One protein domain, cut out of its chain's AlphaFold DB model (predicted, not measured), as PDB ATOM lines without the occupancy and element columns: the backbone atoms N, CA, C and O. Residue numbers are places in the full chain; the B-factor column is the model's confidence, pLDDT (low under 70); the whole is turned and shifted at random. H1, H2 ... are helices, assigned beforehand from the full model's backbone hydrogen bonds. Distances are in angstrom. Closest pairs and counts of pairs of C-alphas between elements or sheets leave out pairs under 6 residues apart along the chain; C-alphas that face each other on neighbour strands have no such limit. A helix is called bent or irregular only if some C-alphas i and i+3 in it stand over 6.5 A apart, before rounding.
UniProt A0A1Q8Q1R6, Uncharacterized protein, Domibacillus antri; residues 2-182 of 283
ATOM      1  N   ALA A   2     195.163 179.964 146.027       69.69
ATOM      2  CA  ALA A   2     194.942 179.549 144.623       69.69
ATOM      3  C   ALA A   2     194.323 178.140 144.470       69.69
ATOM      4  O   ALA A   2     193.544 177.906 143.552       69.69
ATOM      5  N   SER A   3     194.646 177.215 145.383       76.62
ATOM      6  CA  SER A   3     194.085 175.853 145.396       76.62
ATOM      7  C   SER A   3     192.586 175.832 145.742       76.62
ATOM      8  O   SER A   3     191.802 175.201 145.044       76.62
ATOM      9  N   GLU A   4     192.167 176.595 146.758       77.25
ATOM     10  CA  GLU A   4     190.753 176.721 147.166       77.25
ATOM     11  C   GLU A   4     189.897 177.357 146.071       77.25
ATOM     12  O   GLU A   4     188.843 176.828 145.732       77.25
ATOM     13  N   ARG A   5     190.392 178.436 145.451       81.44
ATOM     14  CA  ARG A   5     189.728 179.077 144.312       81.44
ATOM     15  C   ARG A   5     189.524 178.098 143.152       81.44
ATOM     16  O   ARG A   5     188.424 178.012 142.620       81.44
ATOM     17  N   LYS A   6     190.552 177.318 142.798       86.56
ATOM     18  CA  LYS A   6     190.436 176.267 141.772       86.56
ATOM     19  C   LYS A   6     189.429 175.178 142.159       86.56
ATOM     20  O   LYS A   6     188.753 174.649 141.283       86.56
ATOM     21  N   GLY A   7     189.323 174.850 143.448       86.69
ATOM     22  CA  GLY A   7     188.313 173.924 143.967       86.69
ATOM     23  C   GLY A   7     186.886 174.438 143.763       86.69
ATOM     24  O   GLY A   7     186.045 173.702 143.254       86.69
ATOM     25  N   ILE A   8     186.638 175.714 144.079       85.56
ATOM     26  CA  ILE A   8     185.339 176.375 143.869       85.56
ATOM     27  C   ILE A   8     185.004 176.441 142.374       85.56
ATOM     28  O   ILE A   8     183.930 176.013 141.964       85.56
ATOM     29  N   GLU A   9     185.945 176.885 141.535       88.56
ATOM     30  CA  GLU A   9     185.759 176.960 140.077       88.56
ATOM     31  C   GLU A   9     185.460 175.586 139.454       88.56
ATOM     32  O   GLU A   9     184.639 175.473 138.539       88.56
ATOM     33  N   ARG A  10     186.099 174.520 139.954       90.50
ATOM     34  CA  ARG A  10     185.802 173.145 139.541       90.50
ATOM     35  C   ARG A  10     184.386 172.740 139.944       90.50
ATOM     36  O   ARG A  10     183.644 172.268 139.086       90.50
ATOM     37  N   ARG A  11     184.002 172.960 141.204       89.00
ATOM     38  CA  ARG A  11     182.664 172.622 141.711       89.00
ATOM     39  C   ARG A  11     181.562 173.372 140.963       89.00
ATOM     40  O   ARG A  11     180.555 172.775 140.610       89.00
ATOM     41  N   MET A  12     181.769 174.651 140.647       91.69
ATOM     42  CA  MET A  12     180.838 175.427 139.816       91.69
ATOM     43  C   MET A  12     180.656 174.815 138.424       91.69
ATOM     44  O   MET A  12     179.547 174.792 137.896       91.69
ATOM     45  N   ARG A  13     181.735 174.309 137.815       92.50
ATOM     46  CA  ARG A  13     181.663 173.650 136.505       92.50
ATOM     47  C   ARG A  13     180.881 172.340 136.572       92.50
ATOM     48  O   ARG A  13     180.084 172.080 135.678       92.50
ATOM     49  N   GLU A  14     181.109 171.545 137.615       91.19
ATOM     50  CA  GLU A  14     180.370 170.304 137.873       91.19
ATOM     51  C   GLU A  14     178.869 170.606 138.054       91.19
ATOM     52  O   GLU A  14     178.058 170.102 137.283       91.19
ATOM     53  N   LEU A  15     178.515 171.556 138.931       91.44
ATOM     54  CA  LEU A  15     177.126 171.992 139.141       91.44
ATOM     55  C   LEU A  15     176.459 172.511 137.863       91.44
ATOM     56  O   LEU A  15     175.295 172.221 137.610       91.44
ATOM     57  N   LYS A  16     177.185 173.263 137.027       92.00
ATOM     58  CA  LYS A  16     176.650 173.777 135.758       92.00
ATOM     59  C   LYS A  16     176.336 172.654 134.767       92.00
ATOM     60  O   LYS A  16     175.344 172.742 134.041       92.00
ATOM     61  N   ASN A  17     177.178 171.625 134.714       89.88
ATOM     62  CA  ASN A  17     176.948 170.469 133.853       89.88
ATOM     63  C   ASN A  17     175.732 169.669 134.330       89.88
ATOM     64  O   ASN A  17     174.864 169.357 133.515       89.88
ATOM     65  N   ASP A  18     175.639 169.416 135.636       90.56
ATOM     66  CA  ASP A  18     174.512 168.699 136.235       90.56
ATOM     67  C   ASP A  18     173.202 169.470 136.047       90.56
ATOM     68  O   ASP A  18     172.208 168.901 135.598       90.56
ATOM     69  N   LEU A  19     173.215 170.785 136.279       92.75
ATOM     70  CA  LEU A  19     172.066 171.661 136.054       92.75
ATOM     71  C   LEU A  19     171.605 171.622 134.594       92.75
ATOM     72  O   LEU A  19     170.414 171.479 134.334       92.75
ATOM     73  N   SER A  20     172.533 171.682 133.635       91.62
ATOM     74  CA  SER A  20     172.211 171.575 132.206       91.62
ATOM     75  C   SER A  20     171.583 170.222 131.855       91.62
ATOM     76  O   SER A  20     170.594 170.163 131.120       91.62
ATOM     77  N   ALA A  21     172.111 169.124 132.405       88.81
ATOM     78  CA  ALA A  21     171.555 167.791 132.194       88.81
ATOM     79  C   ALA A  21     170.141 167.667 132.785       88.81
ATOM     80  O   ALA A  21     169.220 167.225 132.095       88.81
ATOM     81  N   LYS A  22     169.943 168.124 134.026       89.38
ATOM     82  CA  LYS A  22     168.646 168.082 134.712       89.38
ATOM     83  C   LYS A  22     167.607 168.991 134.067       89.38
ATOM     84  O   LYS A  22     166.463 168.581 133.926       89.38
ATOM     85  N   GLN A  23     168.000 170.160 133.565       90.62
ATOM     86  CA  GLN A  23     167.112 171.024 132.783       90.62
ATOM     87  C   GLN A  23     166.638 170.358 131.490       90.62
ATOM     88  O   GLN A  23     165.469 170.486 131.135       90.62
ATOM     89  N   LYS A  24     167.513 169.630 130.784       88.94
ATOM     90  CA  LYS A  24     167.106 168.864 129.596       88.94
ATOM     91  C   LYS A  24     166.122 167.754 129.954       88.94
ATOM     92  O   LYS A  24     165.125 167.593 129.261       88.94
ATOM     93  N   MET A  25     166.382 167.026 131.041       88.25
ATOM     94  CA  MET A  25     165.470 165.993 131.540       88.25
ATOM     95  C   MET A  25     164.112 166.576 131.938       88.25
ATOM     96  O   MET A  25     163.089 166.021 131.554       88.25
ATOM     97  N   TYR A  26     164.103 167.708 132.649       89.12
ATOM     98  CA  TYR A  26     162.887 168.423 133.031       89.12
ATOM     99  C   TYR A  26     162.064 168.817 131.801       89.12
ATOM    100  O   TYR A  26     160.897 168.454 131.715       89.12
ATOM    101  N   LYS A  27     162.689 169.476 130.816       89.44
ATOM    102  CA  LYS A  27     162.015 169.876 129.572       89.44
ATOM    103  C   LYS A  27     161.454 168.683 128.806       89.44
ATOM    104  O   LYS A  27     160.353 168.757 128.287       89.44
ATOM    105  N   ASN A  28     162.195 167.579 128.745       88.06
ATOM    106  CA  ASN A  28     161.712 166.372 128.082       88.06
ATOM    107  C   ASN A  28     160.497 165.771 128.809       88.06
ATOM    108  O   ASN A  28     159.543 165.361 128.167       88.06
ATOM    109  N   ALA A  29     160.510 165.747 130.145       86.06
ATOM    110  CA  ALA A  29     159.365 165.290 130.932       86.06
ATOM    111  C   ALA A  29     158.144 166.215 130.779       86.06
ATOM    112  O   ALA A  29     157.016 165.739 130.757       86.06
ATOM    113  N   GLU A  30     158.369 167.524 130.669       88.62
ATOM    114  CA  GLU A  30     157.330 168.525 130.415       88.62
ATOM    115  C   GLU A  30     156.705 168.366 129.024       88.62
ATOM    116  O   GLU A  30     155.484 168.428 128.924       88.62
ATOM    117  N   LEU A  31     157.521 168.095 127.997       86.94
ATOM    118  CA  LEU A  31     157.058 167.804 126.637       86.94
ATOM    119  C   LEU A  31     156.232 166.520 126.571       86.94
ATOM    120  O   LEU A  31     155.144 166.549 126.026       86.94
ATOM    121  N   ILE A  32     156.692 165.428 127.190       85.00
ATOM    122  CA  ILE A  32     155.937 164.162 127.216       85.00
ATOM    123  C   ILE A  32     154.566 164.351 127.877       85.00
ATOM    124  O   ILE A  32     153.564 163.853 127.382       85.00
ATOM    125  N   LEU A  33     154.518 165.078 128.997       87.38
ATOM    126  CA  LEU A  33     153.247 165.389 129.651       87.38
ATOM    127  C   LEU A  33     152.377 166.300 128.785       87.38
ATOM    128  O   LEU A  33     151.169 166.151 128.810       87.38
ATOM    129  N   LEU A  34     152.972 167.247 128.056       88.12
ATOM    130  CA  LEU A  34     152.230 168.109 127.143       88.12
ATOM    131  C   LEU A  34     151.636 167.314 125.974       88.12
ATOM    132  O   LEU A  34     150.482 167.549 125.653       88.12
ATOM    133  N   ASP A  35     152.395 166.388 125.383       83.69
ATOM    134  CA  ASP A  35     151.910 165.504 124.319       83.69
ATOM    135  C   ASP A  35     150.683 164.709 124.799       83.69
ATOM    136  O   ASP A  35     149.648 164.721 124.144       83.69
ATOM    137  N   GLU A  36     150.774 164.088 125.982       83.12
ATOM    138  CA  GLU A  36     149.666 163.328 126.585       83.12
ATOM    139  C   GLU A  36     148.458 164.217 126.923       83.12
ATOM    140  O   GLU A  36     147.337 163.884 126.554       83.12
ATOM    141  N   ASP A  37     148.683 165.372 127.562       84.62
ATOM    142  CA  ASP A  37     147.611 166.320 127.903       84.62
ATOM    143  C   ASP A  37     146.910 166.865 126.641       84.62
ATOM    144  O   ASP A  37     145.710 167.139 126.661       84.62
ATOM    145  N   ALA A  38     147.659 167.070 125.552       85.06
ATOM    146  CA  ALA A  38     147.132 167.585 124.294       85.06
ATOM    147  C   ALA A  38     146.301 166.535 123.548       85.06
ATOM    148  O   ALA A  38     145.237 166.872 123.029       85.06
ATOM    149  N   ASP A  39     146.760 165.283 123.514       81.06
ATOM    150  CA  ASP A  39     146.009 164.181 122.913       81.06
ATOM    151  C   ASP A  39     144.685 163.955 123.665       81.06
ATOM    152  O   ASP A  39     143.629 163.913 123.029       81.06
ATOM    153  N   ASP A  40     144.720 163.908 125.003       80.94
ATOM    154  CA  ASP A  40     143.519 163.773 125.839       80.94
ATOM    155  C   ASP A  40     142.546 164.942 125.597       80.94
ATOM    156  O   ASP A  40     141.361 164.727 125.336       80.94
ATOM    157  N   PHE A  41     143.051 166.183 125.572       84.94
ATOM    158  CA  PHE A  41     142.242 167.371 125.282       84.94
ATOM    159  C   PHE A  41     141.546 167.304 123.923       84.94
ATOM    160  O   PHE A  41     140.364 167.643 123.810       84.94
ATOM    161  N   ILE A  42     142.277 166.911 122.878       84.31
ATOM    162  CA  ILE A  42     141.731 166.833 121.523       84.31
ATOM    163  C   ILE A  42     140.655 165.756 121.449       84.31
ATOM    164  O   ILE A  42     139.615 165.993 120.841       84.31
ATOM    165  N   ILE A  43     140.890 164.592 122.053       79.25
ATOM    166  CA  ILE A  43     139.939 163.477 122.032       79.25
ATOM    167  C   ILE A  43     138.660 163.854 122.781       79.25
ATOM    168  O   ILE A  43     137.566 163.675 122.238       79.25
ATOM    169  N   ASP A  44     138.788 164.420 123.981       80.50
ATOM    170  CA  ASP A  44     137.646 164.778 124.827       80.50
ATOM    171  C   ASP A  44     136.787 165.895 124.213       80.50
ATOM    172  O   ASP A  44     135.576 165.940 124.436       80.50
ATOM    173  N   ASN A  45     137.387 166.765 123.392       81.06
ATOM    174  CA  ASN A  45     136.717 167.917 122.784       81.06
ATOM    175  C   ASN A  45     136.594 167.823 121.252       81.06
ATOM    176  O   ASN A  45     136.304 168.822 120.592       81.06
ATOM    177  N   LEU A  46     136.795 166.638 120.665       82.44
ATOM    178  CA  LEU A  46     136.888 166.454 119.212       82.44
ATOM    179  C   LEU A  46     135.644 166.962 118.469       82.44
ATOM    180  O   LEU A  46     135.752 167.591 117.418       82.44
ATOM    181  N   GLU A  47     134.459 166.714 119.028       79.06
ATOM    182  CA  GLU A  47     133.181 167.143 118.454       79.06
ATOM    183  C   GLU A  47     133.055 168.670 118.403       79.06
ATOM    184  O   GLU A  47     132.737 169.228 117.351       79.06
ATOM    185  N   ASP A  48     133.366 169.351 119.508       81.75
ATOM    186  CA  ASP A  48     133.343 170.815 119.588       81.75
ATOM    187  C   ASP A  48     134.397 171.440 118.650       81.75
ATOM    188  O   ASP A  48     134.142 172.468 118.016       81.75
ATOM    189  N   LEU A  49     135.566 170.798 118.513       82.44
ATOM    190  CA  LEU A  49     136.665 171.253 117.656       82.44
ATOM    191  C   LEU A  49     136.351 171.112 116.156       82.44
ATOM    192  O   LEU A  49     136.638 172.031 115.387       82.44
ATOM    193  N   ILE A  50     135.748 169.995 115.727       81.12
ATOM    194  CA  ILE A  50     135.414 169.766 114.309       81.12
ATOM    195  C   ILE A  50     134.168 170.560 113.896       81.12
ATOM    196  O   ILE A  50     134.148 171.157 112.818       81.12
ATOM    197  N   SER A  51     133.133 170.601 114.741       76.69
ATOM    198  CA  SER A  51     131.887 171.329 114.448       76.69
ATOM    199  C   SER A  51     132.069 172.851 114.417       76.69
ATOM    200  O   SER A  51     131.265 173.555 113.801       76.69
ATOM    201  N   LYS A  52     133.146 173.365 115.040       74.25
ATOM    202  CA  LYS A  52     133.459 174.799 115.183       74.25
ATOM    203  C   LYS A  52     132.335 175.598 115.853       74.25
ATOM    204  O   LYS A  52     132.225 176.807 115.640       74.25
ATOM    205  N   GLU A  53     131.504 174.942 116.662       70.50
ATOM    206  CA  GLU A  53     130.425 175.597 117.409       70.50
ATOM    207  C   GLU A  53     130.958 176.453 118.562       70.50
ATOM    208  O   GLU A  53     130.356 177.474 118.902       70.50
ATOM    209  N   LYS A  54     132.105 176.064 119.130       76.94
ATOM    210  CA  LYS A  54     132.798 176.773 120.210       76.94
ATOM    211  C   LYS A  54     134.199 177.174 119.780       76.94
ATOM    212  O   LYS A  54     134.855 176.495 118.990       76.94
ATOM    213  N   THR A  55     134.686 178.278 120.328       79.62
ATOM    214  CA  THR A  55     136.089 178.659 120.164       79.62
ATOM    215  C   THR A  55     136.982 177.813 121.073       79.62
ATOM    216  O   THR A  55     136.591 177.443 122.177       79.62
ATOM    217  N   VAL A  56     138.225 177.562 120.654       78.81
ATOM    218  CA  VAL A  56     139.230 176.837 121.462       78.81
ATOM    219  C   VAL A  56     139.387 177.445 122.863       78.81
ATOM    220  O   VAL A  56     139.567 176.723 123.839       78.81
ATOM    221  N   ALA A  57     139.281 178.772 122.978       78.38
ATOM    222  CA  ALA A  57     139.356 179.468 124.258       78.38
ATOM    223  C   ALA A  57     138.188 179.111 125.195       78.38
ATOM    224  O   ALA A  57     138.410 178.896 126.382       78.38
ATOM    225  N   GLU A  58     136.966 179.011 124.664       78.69
ATOM    226  CA  GLU A  58     135.779 178.612 125.433       78.69
ATOM    227  C   GLU A  58     135.849 177.140 125.853       78.69
ATOM    228  O   GLU A  58     135.441 176.796 126.959       78.69
ATOM    229  N   ILE A  59     136.404 176.278 124.995       79.31
ATOM    230  CA  ILE A  59     136.619 174.859 125.308       79.31
ATOM    231  C   ILE A  59     137.593 174.724 126.488       79.31
ATOM    232  O   ILE A  59     137.291 174.033 127.454       79.31
ATOM    233  N   ILE A  60     138.719 175.445 126.466       79.81
ATOM    234  CA  ILE A  60     139.722 175.408 127.547       79.81
ATOM    235  C   ILE A  60     139.178 175.977 128.865       79.81
ATOM    236  O   ILE A  60     139.531 175.484 129.931       79.81
ATOM    237  N   GLU A  61     138.323 177.004 128.828       75.75
ATOM    238  CA  GLU A  61     137.729 177.568 130.052       75.75
ATOM    239  C   GLU A  61     136.771 176.582 130.745       75.75
ATOM    240  O   GLU A  61     136.642 176.592 131.973       75.75
ATOM    241  N   HIS A  62     136.108 175.726 129.966       71.00
ATOM    242  CA  HIS A  62     135.148 174.745 130.467       71.00
ATOM    243  C   HIS A  62     135.726 173.346 130.688       71.00
ATOM    244  O   HIS A  62     135.095 172.544 131.383       71.00
ATOM    245  N   ASP A  63     136.913 173.061 130.160       71.25
ATOM    246  CA  ASP A  63     137.594 171.801 130.394       71.25
ATOM    247  C   ASP A  63     138.162 171.741 131.823       71.25
ATOM    248  O   ASP A  63     139.041 172.502 132.231       71.25
ATOM    249  N   ALA A  64     137.634 170.809 132.615       58.22
ATOM    250  CA  ALA A  64     138.034 170.610 134.003       58.22
ATOM    251  C   ALA A  64     139.413 169.942 134.149       58.22
ATOM    252  O   ALA A  64     139.970 169.947 135.254       58.22
ATOM    253  N   TYR A  65     139.947 169.348 133.079       57.78
ATOM    254  CA  TYR A  65     141.103 168.456 133.141       57.78
ATOM    255  C   TYR A  65     142.365 169.029 132.501       57.78
ATOM    256  O   TYR A  65     143.463 168.596 132.864       57.78
ATOM    257  N   ASN A  66     142.248 170.056 131.657       65.56
ATOM    258  CA  ASN A  66     143.395 170.649 130.987       65.56
ATOM    259  C   ASN A  66     143.874 171.949 131.661       65.56
ATOM    260  O   ASN A  66     143.156 172.936 131.789       65.56
ATOM    261  N   HIS A  67     145.131 171.959 132.114       68.94
ATOM    262  CA  HIS A  67     145.790 173.141 132.690       68.94
ATOM    263  C   HIS A  67     146.747 173.828 131.704       68.94
ATOM    264  O   HIS A  67     147.589 174.627 132.127       68.94
ATOM    265  N   ARG A  68     146.677 173.479 130.416       81.00
ATOM    266  CA  ARG A  68     147.551 174.014 129.371       81.00
ATOM    267  C   ARG A  68     146.984 175.281 128.758       81.00
ATOM    268  O   ARG A  68     145.778 175.487 128.660       81.00
ATOM    269  N   SER A  69     147.899 176.152 128.365       81.44
ATOM    270  CA  SER A  69     147.581 177.383 127.655       81.44
ATOM    271  C   SER A  69     147.260 177.116 126.182       81.44
ATOM    272  O   SER A  69     147.705 176.124 125.598       81.44
ATOM    273  N   ILE A  70     146.528 178.038 125.552       81.75
ATOM    274  CA  ILE A  70     146.242 177.993 124.109       81.75
ATOM    275  C   ILE A  70     147.553 177.944 123.314       81.75
ATOM    276  O   ILE A  70     147.654 177.229 122.321       81.75
ATOM    277  N   GLU A  71     148.569 178.689 123.751       83.38
ATOM    278  CA  GLU A  71     149.871 178.746 123.094       83.38
ATOM    279  C   GLU A  71     150.603 177.398 123.115       83.38
ATOM    280  O   GLU A  71     151.275 177.066 122.139       83.38
ATOM    281  N   GLU A  72     150.466 176.625 124.196       82.88
ATOM    282  CA  GLU A  72     151.034 175.277 124.308       82.88
ATOM    283  C   GLU A  72     150.294 174.262 123.424       82.88
ATOM    284  O   GLU A  72     150.934 173.384 122.852       82.88
ATOM    285  N   LEU A  73     148.971 174.401 123.270       84.94
ATOM    286  CA  LEU A  73     148.130 173.475 122.495       84.94
ATOM    287  C   LEU A  73     148.095 173.782 120.990       84.94
ATOM    288  O   LEU A  73     147.836 172.891 120.185       84.94
ATOM    289  N   LYS A  74     148.387 175.025 120.591       86.69
ATOM    290  CA  LYS A  74     148.367 175.492 119.195       86.69
ATOM    291  C   LYS A  74     149.011 174.537 118.176       86.69
ATOM    292  O   LYS A  74     148.346 174.266 117.182       86.69
ATOM    293  N   PRO A  75     150.240 174.012 118.368       87.38
ATOM    294  CA  PRO A  75     150.839 173.112 117.379       87.38
ATOM    295  C   PRO A  75     150.050 171.805 117.203       87.38
ATOM    296  O   PRO A  75     149.960 171.303 116.089       87.38
ATOM    297  N   TYR A  76     149.438 171.287 118.270       86.12
ATOM    298  CA  TYR A  76     148.621 170.071 118.217       86.12
ATOM    299  C   TYR A  76     147.271 170.328 117.542       86.12
ATOM    300  O   TYR A  76     146.772 169.479 116.809       86.12
ATOM    301  N   LEU A  77     146.700 171.520 117.740       85.81
ATOM    302  CA  LEU A  77     145.471 171.942 117.066       85.81
ATOM    303  C   LEU A  77     145.686 172.182 115.568       85.81
ATOM    304  O   LEU A  77     144.860 171.762 114.766       85.81
ATOM    305  N   GLU A  78     146.800 172.806 115.178       87.06
ATOM    306  CA  GLU A  78     147.169 172.962 113.762       87.06
ATOM    307  C   GLU A  78     147.359 171.599 113.081       87.06
ATOM    308  O   GLU A  78     146.957 171.401 111.936       87.06
ATOM    309  N   GLU A  79     147.934 170.632 113.797       85.75
ATOM    310  CA  GLU A  79     148.068 169.265 113.302       85.75
ATOM    311  C   GLU A  79     146.719 168.538 113.209       85.75
ATOM    312  O   GLU A  79     146.471 167.841 112.227       85.75
ATOM    313  N   LEU A  80     145.816 168.732 114.176       86.44
ATOM    314  CA  LEU A  80     144.446 168.224 114.094       86.44
ATOM    315  C   LEU A  80     143.715 168.789 112.871       86.44
ATOM    316  O   LEU A  80     143.078 168.025 112.151       86.44
ATOM    317  N   GLU A  81     143.819 170.094 112.605       85.38
ATOM    318  CA  GLU A  81     143.227 170.712 111.410       85.38
ATOM    319  C   GLU A  81     143.752 170.065 110.125       85.38
ATOM    320  O   GLU A  81     142.968 169.761 109.226       85.38
ATOM    321  N   GLN A  82     145.057 169.789 110.057       86.06
ATOM    322  CA  GLN A  82     145.642 169.076 108.925       86.06
ATOM    323  C   GLN A  82     145.047 167.669 108.775       86.06
ATOM    324  O   GLN A  82     144.661 167.284 107.674       86.06
ATOM    325  N   ILE A  83     144.927 166.919 109.873       85.12
ATOM    326  CA  ILE A  83     144.357 165.564 109.869       85.12
ATOM    327  C   ILE A  83     142.888 165.591 109.435       85.12
ATOM    328  O   ILE A  83     142.477 164.755 108.634       85.12
ATOM    329  N   ILE A  84     142.105 166.564 109.910       84.94
ATOM    330  CA  ILE A  84     140.720 166.770 109.472       84.94
ATOM    331  C   ILE A  84     140.678 166.987 107.963       84.94
ATOM    332  O   ILE A  84     139.944 166.273 107.287       84.94
ATOM    333  N   CYS A  85     141.491 167.899 107.420       84.38
ATOM    334  CA  CYS A  85     141.538 168.145 105.979       84.38
ATOM    335  C   CYS A  85     141.927 166.891 105.184       84.38
ATOM    336  O   CYS A  85     141.280 166.580 104.188       84.38
ATOM    337  N   GLU A  86     142.943 166.145 105.624       84.44
ATOM    338  CA  GLU A  86     143.364 164.909 104.954       84.44
ATOM    339  C   GLU A  86     142.243 163.861 104.950       84.44
ATOM    340  O   GLU A  86     141.965 163.245 103.921       84.44
ATOM    341  N   VAL A  87     141.558 163.669 106.081       83.81
ATOM    342  CA  VAL A  87     140.447 162.714 106.179       83.81
ATOM    343  C   VAL A  87     139.236 163.174 105.372       83.81
ATOM    344  O   VAL A  87     138.650 162.353 104.666       83.81
ATOM    345  N   GLU A  88     138.886 164.461 105.414       83.38
ATOM    346  CA  GLU A  88     137.825 165.053 104.590       83.38
ATOM    347  C   GLU A  88     138.089 164.845 103.098       83.38
ATOM    348  O   GLU A  88     137.187 164.420 102.375       83.38
ATOM    349  N   GLU A  89     139.316 165.086 102.629       82.94
ATOM    350  CA  GLU A  89     139.700 164.838 101.239       82.94
ATOM    351  C   GLU A  89     139.527 163.360 100.867       82.94
ATOM    352  O   GLU A  89     138.959 163.063  99.811       82.94
ATOM    353  N   MET A  90     139.936 162.435 101.745       80.56
ATOM    354  CA  MET A  90     139.828 160.992 101.497       80.56
ATOM    355  C   MET A  90     138.378 160.492 101.417       80.56
ATOM    356  O   MET A  90     138.095 159.577 100.645       80.56
ATOM    357  N   ILE A  91     137.456 161.070 102.192       81.19
ATOM    358  CA  ILE A  91     136.034 160.674 102.195       81.19
ATOM    359  C   ILE A  91     135.167 161.527 101.256       81.19
ATOM    360  O   ILE A  91     133.988 161.221 101.049       81.19
ATOM    361  N   SER A  92     135.716 162.607 100.694       75.88
ATOM    362  CA  SER A  92     134.969 163.525  99.838       75.88
ATOM    363  C   SER A  92     134.414 162.807  98.600       75.88
ATOM    364  O   SER A  92     135.118 162.114  97.869       75.88
ATOM    365  N   GLY A  93     133.109 162.964  98.355       67.81
ATOM    366  CA  GLY A  93     132.430 162.360  97.202       67.81
ATOM    367  C   GLY A  93     131.849 160.959  97.428       67.81
ATOM    368  O   GLY A  93     131.211 160.434  96.515       67.81
ATOM    369  N   TYR A  94     131.994 160.390  98.627       74.62
ATOM    370  CA  TYR A  94     131.354 159.133  99.022       74.62
ATOM    371  C   TYR A  94     130.082 159.374  99.854       74.62
ATOM    372  O   TYR A  94     129.980 160.354 100.594       74.62
ATOM    373  N   TYR A  95     129.104 158.467  99.753       71.94
ATOM    374  CA  TYR A  95     127.994 158.393 100.711       71.94
ATOM    375  C   TYR A  95     128.407 157.548 101.912       71.94
ATOM    376  O   TYR A  95     129.236 156.651 101.776       71.94
ATOM    377  N   ARG A  96     127.781 157.769 103.074       73.12
ATOM    378  CA  ARG A  96     128.084 157.030 104.316       73.12
ATOM    379  C   ARG A  96     128.145 155.503 104.121       73.12
ATOM    380  O   ARG A  96     128.988 154.841 104.721       73.12
ATOM    381  N   GLU A  97     127.241 154.964 103.307       73.19
ATOM    382  CA  GLU A  97     127.093 153.530 103.016       73.19
ATOM    383  C   GLU A  97     128.187 152.966 102.098       73.19
ATOM    384  O   GLU A  97     128.418 151.760 102.102       73.19
ATOM    385  N   ASP A  98     128.847 153.824 101.316       75.69
ATOM    386  CA  ASP A  98     129.864 153.433 100.337       75.69
ATOM    387  C   ASP A  98     131.280 153.386 100.957       75.69
ATOM    388  O   ASP A  98     132.239 153.071 100.257       75.69
ATOM    389  N   ILE A  99     131.425 153.702 102.254       79.81
ATOM    390  CA  ILE A  99     132.714 153.748 102.962       79.81
ATOM    391  C   ILE A  99     132.772 152.643 104.037       79.81
ATOM    392  O   ILE A  99     131.809 152.509 104.807       79.81
ATOM    393  N   PRO A 100     133.887 151.892 104.165       81.19
ATOM    394  CA  PRO A 100     134.064 150.853 105.182       81.19
ATOM    395  C   PRO A 100     133.722 151.282 106.611       81.19
ATOM    396  O   PRO A 100     133.954 152.414 107.034       81.19
ATOM    397  N   ASN A 101     133.129 150.387 107.397       78.19
ATOM    398  CA  ASN A 101     132.856 150.665 108.814       78.19
ATOM    399  C   ASN A 101     134.103 150.575 109.683       78.19
ATOM    400  O   ASN A 101     134.098 151.144 110.764       78.19
ATOM    401  N   ASP A 102     135.135 149.884 109.220       80.31
ATOM    402  CA  ASP A 102     136.399 149.744 109.918       80.31
ATOM    403  C   ASP A 102     137.440 150.685 109.295       80.31
ATOM    404  O   ASP A 102     137.616 150.727 108.074       80.31
ATOM    405  N   PHE A 103     138.116 151.477 110.129       81.12
ATOM    406  CA  PHE A 103     139.115 152.435 109.650       81.12
ATOM    407  C   PHE A 103     140.318 151.752 108.983       81.12
ATOM    408  O   PHE A 103     140.888 152.276 108.026       81.12
ATOM    409  N   LYS A 104     140.704 150.559 109.443       81.12
ATOM    410  CA  LYS A 104     141.817 149.817 108.850       81.12
ATOM    411  C   LYS A 104     141.446 149.295 107.461       81.12
ATOM    412  O   LYS A 104     142.263 149.391 106.551       81.12
ATOM    413  N   GLU A 105     140.219 148.808 107.292       79.88
ATOM    414  CA  GLU A 105     139.669 148.436 105.980       79.88
ATOM    415  C   GLU A 105     139.654 149.643 105.025       79.88
ATOM    416  O   GLU A 105     140.134 149.548 103.897       79.88
ATOM    417  N   PHE A 106     139.239 150.818 105.508       81.31
ATOM    418  CA  PHE A 106     139.287 152.067 104.740       81.31
ATOM    419  C   PHE A 106     140.707 152.455 104.285       81.31
ATOM    420  O   PHE A 106     140.911 152.871 103.140       81.31
ATOM    421  N   LEU A 107     141.718 152.297 105.143       79.75
ATOM    422  CA  LEU A 107     143.115 152.559 104.777       79.75
ATOM    423  C   LEU A 107     143.650 151.568 103.732       79.75
ATOM    424  O   LEU A 107     144.425 151.953 102.854       79.75
ATOM    425  N   GLU A 108     143.245 150.302 103.814       77.12
ATOM    426  CA  GLU A 108     143.628 149.274 102.842       77.12
ATOM    427  C   GLU A 108     142.985 149.530 101.465       77.12
ATOM    428  O   GLU A 108     143.659 149.377 100.442       77.12
ATOM    429  N   GLU A 109     141.728 149.985 101.426       72.69
ATOM    430  CA  GLU A 109     140.988 150.281 100.189       72.69
ATOM    431  C   GLU A 109     141.379 151.609  99.527       72.69
ATOM    432  O   GLU A 109     141.446 151.697  98.298       72.69
ATOM    433  N   SER A 110     141.677 152.641 100.318       67.25
ATOM    434  CA  SER A 110     142.057 153.968  99.813       67.25
ATOM    435  C   SER A 110     143.462 154.001  99.191       67.25
ATOM    436  O   SER A 110     143.803 154.929  98.456       67.25
ATOM    437  N   GLY A 111     144.300 152.989  99.460       61.31
ATOM    438  CA  GLY A 111     145.668 152.895  98.937       61.31
ATOM    439  C   GLY A 111     146.617 153.974  99.476       61.31
ATOM    440  O   GLY A 111     147.751 154.098  98.996       61.31
ATOM    441  N   VAL A 112     146.179 154.752 100.470       63.94
ATOM    442  CA  VAL A 112     146.951 155.846 101.052       63.94
ATOM    443  C   VAL A 112     147.966 155.264 102.032       63.94
ATOM    444  O   VAL A 112     147.634 154.731 103.088       63.94
ATOM    445  N   LYS A 113     149.255 155.392 101.700       57.94
ATOM    446  CA  LYS A 113     150.351 155.150 102.648       57.94
ATOM    447  C   LYS A 113     150.486 156.353 103.569       57.94
ATOM    448  O   LYS A 113     151.480 157.073 103.500       57.94
ATOM    449  N   VAL A 114     149.482 156.601 104.398       56.97
ATOM    450  CA  VAL A 114     149.622 157.619 105.431       56.97
ATOM    451  C   VAL A 114     150.759 157.140 106.348       56.97
ATOM    452  O   VAL A 114     150.799 155.975 106.757       56.97
ATOM    453  N   SER A 115     151.750 157.988 106.631       52.72
ATOM    454  CA  SER A 115     152.832 157.656 107.564       52.72
ATOM    455  C   SER A 115     152.303 157.706 109.010       52.72
ATOM    456  O   SER A 115     152.695 158.558 109.798       52.72
ATOM    457  N   LEU A 116     151.358 156.817 109.335       56.47
ATOM    458  CA  LEU A 116     150.429 156.883 110.481       56.47
ATOM    459  C   LEU A 116     150.998 156.473 111.832       56.47
ATOM    460  O   LEU A 116     150.291 156.572 112.830       56.47
ATOM    461  N   ALA A 117     152.219 155.944 111.886       56.00
ATOM    462  CA  ALA A 117     152.651 155.133 113.024       56.00
ATOM    463  C   ALA A 117     152.471 155.785 114.417       56.00
ATOM    464  O   ALA A 117     152.092 155.047 115.324       56.00
ATOM    465  N   PRO A 118     152.684 157.102 114.628       62.25
ATOM    466  CA  PRO A 118     152.473 157.689 115.951       62.25
ATOM    467  C   PRO A 118     151.041 158.183 116.226       62.25
ATOM    468  O   PRO A 118     150.715 158.358 117.392       62.25
ATOM    469  N   LYS A 119     150.185 158.409 115.215       69.69
ATOM    470  CA  LYS A 119     148.887 159.111 115.388       69.69
ATOM    471  C   LYS A 119     147.679 158.407 114.778       69.69
ATOM    472  O   LYS A 119     146.635 159.019 114.574       69.69
ATOM    473  N   ILE A 120     147.803 157.111 114.502       75.75
ATOM    474  CA  ILE A 120     146.758 156.336 113.823       75.75
ATOM    475  C   ILE A 120     145.393 156.426 114.509       75.75
ATOM    476  O   ILE A 120     144.378 156.516 113.828       75.75
ATOM    477  N   GLY A 121     145.367 156.479 115.842       75.81
ATOM    478  CA  GLY A 121     144.112 156.571 116.575       75.81
ATOM    479  C   GLY A 121     143.454 157.960 116.502       75.81
ATOM    480  O   GLY A 121     142.228 158.054 116.527       75.81
ATOM    481  N   LEU A 122     144.222 159.040 116.311       79.19
ATOM    482  CA  LEU A 122     143.637 160.363 116.069       79.19
ATOM    483  C   LEU A 122     142.942 160.405 114.701       79.19
ATOM    484  O   LEU A 122     141.801 160.848 114.599       79.19
ATOM    485  N   TYR A 123     143.598 159.866 113.665       82.44
ATOM    486  CA  TYR A 123     142.997 159.718 112.334       82.44
ATOM    487  C   TYR A 123     141.733 158.860 112.375       82.44
ATOM    488  O   TYR A 123     140.729 159.221 111.768       82.44
ATOM    489  N   GLU A 124     141.769 157.747 113.108       84.38
ATOM    490  CA  GLU A 124     140.612 156.873 113.296       84.38
ATOM    491  C   GLU A 124     139.436 157.619 113.953       84.38
ATOM    492  O   GLU A 124     138.296 157.517 113.497       84.38
ATOM    493  N   SER A 125     139.713 158.428 114.979       82.25
ATOM    494  CA  SER A 125     138.691 159.213 115.685       82.25
ATOM    495  C   SER A 125     138.047 160.263 114.777       82.25
ATOM    496  O   SER A 125     136.820 160.352 114.693       82.25
ATOM    497  N   VAL A 126     138.872 161.014 114.039       84.88
ATOM    498  CA  VAL A 126     138.418 162.006 113.054       84.88
ATOM    499  C   VAL A 126     137.607 161.336 111.940       84.88
ATOM    500  O   VAL A 126     136.548 161.832 111.558       84.88
ATOM    501  N   TYR A 127     138.052 160.176 111.458       84.94
ATOM    502  CA  TYR A 127     137.358 159.395 110.437       84.94
ATOM    503  C   TYR A 127     135.946 158.992 110.857       84.94
ATOM    504  O   TYR A 127     134.991 159.252 110.120       84.94
ATOM    505  N   TYR A 128     135.778 158.402 112.044       84.19
ATOM    506  CA  TYR A 128     134.448 158.020 112.518       84.19
ATOM    507  C   TYR A 128     133.535 159.233 112.706       84.19
ATOM    508  O   TYR A 128     132.348 159.163 112.367       84.19
ATOM    509  N   PHE A 129     134.084 160.350 113.190       82.50
ATOM    510  CA  PHE A 129     133.331 161.589 113.353       82.50
ATOM    511  C   PHE A 129     132.818 162.129 112.010       82.50
ATOM    512  O   PHE A 129     131.617 162.365 111.833       82.50
ATOM    513  N   LEU A 130     133.705 162.271 111.024       83.44
ATOM    514  CA  LEU A 130     133.341 162.806 109.714       83.44
ATOM    515  C   LEU A 130     132.423 161.855 108.939       83.44
ATOM    516  O   LEU A 130     131.439 162.302 108.351       83.44
ATOM    517  N   LYS A 131     132.659 160.537 109.005       83.19
ATOM    518  CA  LYS A 131     131.773 159.530 108.402       83.19
ATOM    519  C   LYS A 131     130.341 159.644 108.926       83.19
ATOM    520  O   LYS A 131     129.380 159.479 108.168       83.19
ATOM    521  N   ARG A 132     130.169 159.936 110.219       76.69
ATOM    522  CA  ARG A 132     128.839 160.151 110.803       76.69
ATOM    523  C   ARG A 132     128.155 161.385 110.207       76.69
ATOM    524  O   ARG A 132     126.936 161.372 110.069       76.69
ATOM    525  N   SER A 133     128.924 162.396 109.833       77.62
ATOM    526  CA  SER A 133     128.427 163.650 109.261       77.62
ATOM    527  C   SER A 133     128.112 163.557 107.760       77.62
ATOM    528  O   SER A 133     127.496 164.468 107.206       77.62
ATOM    529  N   LEU A 134     128.491 162.461 107.092       79.38
ATOM    530  CA  LEU A 134     128.178 162.243 105.680       79.38
ATOM    531  C   LEU A 134     126.685 161.967 105.449       79.38
ATOM    532  O   LEU A 134     126.040 161.299 106.264       79.38
ATOM    533  N   PRO A 135     126.136 162.411 104.303       70.44
ATOM    534  CA  PRO A 135     124.761 162.115 103.940       70.44
ATOM    535  C   PRO A 135     124.563 160.611 103.706       70.44
ATOM    536  O   PRO A 135     125.369 159.944 103.048       70.44
ATOM    537  N   GLU A 136     123.449 160.089 104.213       71.88
ATOM    538  CA  GLU A 136     122.926 158.782 103.809       71.88
ATOM    539  C   GLU A 136     122.419 158.854 102.371       71.88
ATOM    540  O   GLU A 136     121.969 159.906 101.890       71.88
ATOM    541  N   ARG A 137     122.508 157.738 101.649       60.78
ATOM    542  CA  ARG A 137     122.064 157.704 100.262       60.78
ATOM    543  C   ARG A 137     120.542 157.869 100.266       60.78
ATOM    544  O   ARG A 137     119.845 157.163 100.996       60.78
ATOM    545  N   PRO A 138     119.972 158.783  99.467       57.31
ATOM    546  CA  PRO A 138     118.530 158.975  99.465       57.31
ATOM    547  C   PRO A 138     117.847 157.711  98.927       57.31
ATOM    548  O   PRO A 138     117.835 157.460  97.724       57.31
ATOM    549  N   VAL A 139     117.247 156.927  99.827       59.47
ATOM    550  CA  VAL A 139     116.536 155.677  99.493       59.47
ATOM    551  C   VAL A 139     115.283 155.958  98.641       59.47
ATOM    552  O   VAL A 139     114.786 155.067  97.960       59.47
ATOM    553  N   ASN A 140     114.790 157.208  98.629       53.94
ATOM    554  CA  ASN A 140     113.810 157.738  97.676       53.94
ATOM    555  C   ASN A 140     113.840 159.286  97.633       53.94
ATOM    556  O   ASN A 140     113.856 159.918  98.690       53.94
ATOM    557  N   PRO A 141     113.731 159.932  96.454       50.75
ATOM    558  CA  PRO A 141     113.837 161.393  96.295       50.75
ATOM    559  C   PRO A 141     112.660 162.213  96.869       50.75
ATOM    560  O   PRO A 141     112.640 163.430  96.723       50.75
ATOM    561  N   LEU A 142     111.672 161.576  97.510       47.06
ATOM    562  CA  LEU A 142     110.424 162.207  97.974       47.06
ATOM    563  C   LEU A 142     110.292 162.323  99.506       47.06
ATOM    564  O   LEU A 142     109.339 162.934  99.974       47.06
ATOM    565  N   MET A 143     111.225 161.767 100.288       41.88
ATOM    566  CA  MET A 143     111.190 161.752 101.767       41.88
ATOM    567  C   MET A 143     112.550 162.144 102.374       41.88
ATOM    568  O   MET A 143     113.006 161.557 103.347       41.88
ATOM    569  N   ALA A 144     113.225 163.139 101.792       40.47
ATOM    570  CA  ALA A 144     114.507 163.657 102.283       40.47
ATOM    571  C   ALA A 144     114.331 164.666 103.436       40.47
ATOM    572  O   ALA A 144     114.904 165.754 103.415       40.47
ATOM    573  N   SER A 145     113.499 164.344 104.428       39.72
ATOM    574  CA  SER A 145     113.357 165.160 105.633       39.72
ATOM    575  C   SER A 145     113.744 164.352 106.865       39.72
ATOM    576  O   SER A 145     112.931 163.607 107.402       39.72
ATOM    577  N   ILE A 146     114.975 164.613 107.307       45.69
ATOM    578  CA  ILE A 146     115.438 164.531 108.694       45.69
ATOM    579  C   ILE A 146     115.470 163.105 109.267       45.69
ATOM    580  O   ILE A 146     114.593 162.696 110.024       45.69
ATOM    581  N   SER A 147     116.554 162.391 108.964       31.47
ATOM    582  CA  SER A 147     117.019 161.252 109.759       31.47
ATOM    583  C   SER A 147     118.203 161.726 110.601       31.47
ATOM    584  O   SER A 147     119.272 161.998 110.059       31.47
ATOM    585  N   PHE A 148     118.013 161.869 111.913       37.44
ATOM    586  CA  PHE A 148     119.127 161.986 112.853       37.44
ATOM    587  C   PHE A 148     119.534 160.568 113.272       37.44
ATOM    588  O   PHE A 148     118.666 159.822 113.732       37.44
ATOM    589  N   PRO A 149     120.804 160.162 113.118       39.72
ATOM    590  CA  PRO A 149     121.249 158.866 113.590       39.72
ATOM    591  C   PRO A 149     121.436 158.922 115.106       39.72
ATOM    592  O   PRO A 149     122.356 159.565 115.620       39.72
ATOM    593  N   ASP A 150     120.524 158.234 115.783       39.38
ATOM    594  CA  ASP A 150     120.457 157.984 117.217       39.38
ATOM    595  C   ASP A 150     121.325 156.755 117.540       39.38
ATOM    596  O   ASP A 150     120.822 155.695 117.889       39.38
ATOM    597  N   ASP A 151     122.642 156.868 117.335       38.44
ATOM    598  CA  ASP A 151     123.596 155.850 117.780       38.44
ATOM    599  C   ASP A 151     124.556 156.454 118.805       38.44
ATOM    600  O   ASP A 151     125.336 157.382 118.538       38.44
ATOM    601  N   ALA A 152     124.412 155.933 120.020       37.19
ATOM    602  CA  ALA A 152     125.195 156.269 121.186       37.19
ATOM    603  C   ALA A 152     126.670 155.927 120.953       37.19
ATOM    604  O   ALA A 152     127.031 154.842 120.500       37.19
ATOM    605  N   PHE A 153     127.502 156.898 121.303       40.16
ATOM    606  CA  PHE A 153     128.954 156.862 121.360       40.16
ATOM    607  C   PHE A 153     129.455 155.568 122.030       40.16
ATOM    608  O   PHE A 153     129.437 155.427 123.251       40.16
ATOM    609  N   LEU A 154     129.914 154.610 121.228       39.59
ATOM    610  CA  LEU A 154     130.838 153.569 121.667       39.59
ATOM    611  C   LEU A 154     132.171 153.821 120.964       39.59
ATOM    612  O   LEU A 154     132.671 152.958 120.244       39.59
ATOM    613  N   ILE A 155     132.760 155.007 121.176       44.44
ATOM    614  CA  ILE A 155     134.221 155.091 121.105       44.44
ATOM    615  C   ILE A 155     134.692 154.026 122.078       44.44
ATOM    616  O   ILE A 155     134.401 154.121 123.266       44.44
ATOM    617  N   ARG A 156     135.320 152.961 121.571       37.97
ATOM    618  CA  ARG A 156     136.004 152.000 122.430       37.97
ATOM    619  C   ARG A 156     137.099 152.793 123.136       37.97
ATOM    620  O   ARG A 156     138.106 153.086 122.492       37.97
ATOM    621  N   PRO A 157     136.942 153.124 124.429       42.31
ATOM    622  CA  PRO A 157     137.970 153.871 125.144       42.31
ATOM    623  C   PRO A 157     139.256 153.033 125.197       42.31
ATOM    624  O   PRO A 157     140.353 153.574 125.218       42.31
ATOM    625  N   ASP A 158     139.115 151.705 125.113       39.75
ATOM    626  CA  ASP A 158     140.187 150.712 125.169       39.75
ATOM    627  C   ASP A 158     141.280 150.840 124.095       39.75
ATOM    628  O   ASP A 158     142.351 150.269 124.284       39.75
ATOM    629  N   LEU A 159     141.045 151.526 122.968       41.06
ATOM    630  CA  LEU A 159     142.054 151.633 121.899       41.06
ATOM    631  C   LEU A 159     142.876 152.925 121.935       41.06
ATOM    632  O   LEU A 159     143.930 152.977 121.305       41.06
ATOM    633  N   LEU A 160     142.426 153.940 122.673       44.62
ATOM    634  CA  LEU A 160     142.983 155.294 122.588       44.62
ATOM    635  C   LEU A 160     143.141 155.967 123.941       44.62
ATOM    636  O   LEU A 160     144.176 156.571 124.201       44.62
ATOM    637  N   SER A 161     142.185 155.773 124.846       42.44
ATOM    638  CA  SER A 161     142.423 156.097 126.237       42.44
ATOM    639  C   SER A 161     143.281 154.974 126.810       42.44
ATOM    640  O   SER A 161     142.818 153.869 127.109       42.44
ATOM    641  N   SER A 162     144.559 155.254 127.037       44.88
ATOM    642  CA  SER A 162     145.235 154.605 128.147       44.88
ATOM    643  C   SER A 162     144.548 155.109 129.427       44.88
ATOM    644  O   SER A 162     145.108 155.886 130.185       44.88
ATOM    645  N   ALA A 163     143.306 154.707 129.685       46.25
ATOM    646  CA  ALA A 163     142.538 154.993 130.899       46.25
ATOM    647  C   ALA A 163     142.286 153.699 131.685       46.25
ATOM    648  O   ALA A 163     141.325 153.572 132.443       46.25
ATOM    649  N   GLY A 164     143.177 152.720 131.524       50.50
ATOM    650  CA  GLY A 164     143.313 151.667 132.511       50.50
ATOM    651  C   GLY A 164     143.796 152.257 133.846       50.50
ATOM    652  O   GLY A 164     144.422 153.318 133.895       50.50
ATOM    653  N   PRO A 165     143.563 151.581 134.975       55.19
ATOM    654  CA  PRO A 165     144.154 151.992 136.248       55.19
ATOM    655  C   PRO A 165     145.693 152.124 136.178       55.19
ATOM    656  O   PRO A 165     146.264 152.990 136.843       55.19
ATOM    657  N   ASP A 166     146.349 151.341 135.314       59.47
ATOM    658  CA  ASP A 166     147.805 151.338 135.121       59.47
ATOM    659  C   ASP A 166     148.340 152.618 134.456       59.47
ATOM    660  O   ASP A 166     149.441 153.079 134.758       59.47
ATOM    661  N   SER A 167     147.564 153.241 133.578       68.38
ATOM    662  CA  SER A 167     147.974 154.415 132.802       68.38
ATOM    663  C   SER A 167     147.710 155.729 133.533       68.38
ATOM    664  O   SER A 167     148.548 156.629 133.489       68.38
ATOM    665  N   ILE A 168     146.644 155.798 134.340       71.81
ATOM    666  CA  ILE A 168     146.448 156.890 135.309       71.81
ATOM    667  C   ILE A 168     147.595 156.897 136.328       71.81
ATOM    668  O   ILE A 168     148.098 157.956 136.719       71.81
ATOM    669  N   GLN A 169     148.030 155.712 136.769       76.06
ATOM    670  CA  GLN A 169     149.179 155.592 137.658       76.06
ATOM    671  C   GLN A 169     150.477 156.016 136.957       76.06
ATOM    672  O   GLN A 169     151.229 156.811 137.526       76.06
ATOM    673  N   ALA A 170     150.707 155.573 135.718       81.19
ATOM    674  CA  ALA A 170     151.872 155.972 134.931       81.19
ATOM    675  C   ALA A 170     151.941 157.496 134.719       81.19
ATOM    676  O   ALA A 170     152.999 158.099 134.907       81.19
ATOM    677  N   TYR A 171     150.815 158.142 134.407       82.56
ATOM    678  CA  TYR A 171     150.737 159.596 134.264       82.56
ATOM    679  C   TYR A 171     151.073 160.320 135.580       82.56
ATOM    680  O   TYR A 171     151.893 161.244 135.613       82.56
ATOM    681  N   ARG A 172     150.526 159.856 136.715       84.88
ATOM    682  CA  ARG A 172     150.875 160.400 138.044       84.88
ATOM    683  C   ARG A 172     152.361 160.254 138.356       84.88
ATOM    684  O   ARG A 172     152.952 161.167 138.936       84.88
ATOM    685  N   GLU A 173     152.970 159.133 137.984       87.12
ATOM    686  CA  GLU A 173     154.406 158.909 138.149       87.12
ATOM    687  C   GLU A 173     155.236 159.861 137.279       87.12
ATOM    688  O   GLU A 173     156.185 160.464 137.787       87.12
ATOM    689  N   LYS A 174     154.848 160.091 136.017       86.88
ATOM    690  CA  LYS A 174     155.488 161.086 135.137       86.88
ATOM    691  C   LYS A 174     155.383 162.499 135.707       86.88
ATOM    692  O   LYS A 174     156.394 163.200 135.781       86.88
ATOM    693  N   ARG A 175     154.202 162.899 136.195       88.19
ATOM    694  CA  ARG A 175     153.988 164.200 136.852       88.19
ATOM    695  C   ARG A 175     154.873 164.360 138.087       88.19
ATOM    696  O   ARG A 175     155.574 165.362 138.212       88.19
ATOM    697  N   LYS A 176     154.920 163.340 138.949       90.62
ATOM    698  CA  LYS A 176     155.799 163.318 140.127       90.62
ATOM    699  C   LYS A 176     157.275 163.422 139.738       90.62
ATOM    700  O   LYS A 176     158.025 164.147 140.386       90.62
ATOM    701  N   ASN A 177     157.700 162.723 138.688       90.62
ATOM    702  CA  ASN A 177     159.068 162.797 138.184       90.62
ATOM    703  C   ASN A 177     159.403 164.202 137.652       90.62
ATOM    704  O   ASN A 177     160.478 164.724 137.942       90.62
ATOM    705  N   ARG A 178     158.475 164.851 136.937       91.94
ATOM    706  CA  ARG A 178     158.628 166.241 136.478       91.94
ATOM    707  C   ARG A 178     158.779 167.210 137.648       91.94
ATOM    708  O   ARG A 178     159.664 168.064 137.610       91.94
ATOM    709  N   ASP A 179     157.955 167.073 138.685       90.88
ATOM    710  CA  ASP A 179     158.039 167.911 139.889       90.88
ATOM    711  C   ASP A 179     159.364 167.693 140.635       90.88
ATOM    712  O   ASP A 179     160.056 168.655 140.959       90.88
ATOM    713  N   MET A 180     159.799 166.440 140.792       93.69
ATOM    714  CA  MET A 180     161.102 166.120 141.383       93.69
ATOM    715  C   MET A 180     162.264 166.734 140.585       93.69
ATOM    716  O   MET A 180     163.175 167.319 141.166       93.69
ATOM    717  N   LEU A 181     162.230 166.654 139.250       91.94
ATOM    718  CA  LEU A 181     163.240 167.275 138.385       91.94
ATOM    719  C   LEU A 181     163.243 168.805 138.505       91.94
ATOM    720  O   LEU A 181     164.312 169.418 138.478       91.94
ATOM    721  N   ARG A 182     162.072 169.433 138.658       93.88
ATOM    722  CA  ARG A 182     161.951 170.879 138.901       93.88
ATOM    723  C   ARG A 182     162.630 171.278 140.208       93.88
ATOM    724  O   ARG A 182     163.379 172.260 140.238       93.88
TER     725      ARG A 182
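This is residues 2 to 182 of the 283 residues of an uncharacterized protein of Domibacillus antri (UniProt A0A1Q8Q1R6). One very long helix, H1, makes much of the length: residues 2 to 21 stick out as a free arm, while its far end joins a small head of helices H2 to H6, in which H4 and H6 cross. H7 folds back along H1, and the unnamed stretch 134 to 164 makes a long loop that reaches away beyond the head and returns. The printed part has 181 residues with seven named helices, H1 to H7 in chain order, and no named strand; its class is all helix. It is only just loose, close to extended, with a radius of gyration of the C-alphas of 23.4 A and spans of 98 by 37 by 30 A.

H1, residues 2 to 44, touches H4, residues 70 to 91, with residues 34 to 42 alone; the closest C-alphas, of Ala 38 and Leu 73, are 6.2 A apart, at a steep tilt of 41 degrees. H2, residues 46 to 51, touches no helix but is near H4, the C-alphas of Ile 50 and Ile 84 being closest at 7.8 A. H3, residues 56 to 62, only just touches H4, with 3 pairs of C-alphas within 8 A, the closest those of Ala 57 and Ile 70 at 7.0 A. H4 is the hub, touching three helices; it has a kink of 30 degrees near residue 77 and is irregular, with C-alphas 72 and 75 7.3 A apart. H4 touches H6, residues 120 to 133, at a steep tilt of 61 degrees, closest at the C-alphas of Val 87 and Tyr 127, 6.2 A. H5, residues 103 to 110, only just touches H6, with 3 pairs of C-alphas within 8 A, the closest those of Phe 103 and Glu 124 at 5.9 A, about perpendicular at 82 degrees. H7, residues 165 to 182, touches H1 residues 22 to 33 at a shallow tilt of 32 degrees, opposite ways; the C-alphas of Tyr 26 and Leu 181 are closest, 5.5 A. H7 and H4 are apart. Each O i to N i+4 pair is within hydrogen-bond range in H1, H2, H3, H5, H6 and H7, and 16 of 18 in H4.

H1 begins at C-alpha 2, (194.942, 179.549, 144.623), and is 62.4 A long. H4 begins at C-alpha 70, (146.242, 177.993, 124.109), and is 29.7 A long; H6 is 20.3 A. H7 is 26.1 A long and ends at C-alpha 182, (161.951, 170.879, 138.901).

The C-alphas farthest apart, of Ala 2 and Leu 142, are 98.1 A apart. The printed part has no cut. The links H4 to H5 and H6 to H7 are long. Mean pLDDT of the printed part is 74.8, and residues 110 to 119 and 137 to 167 are among those under 70.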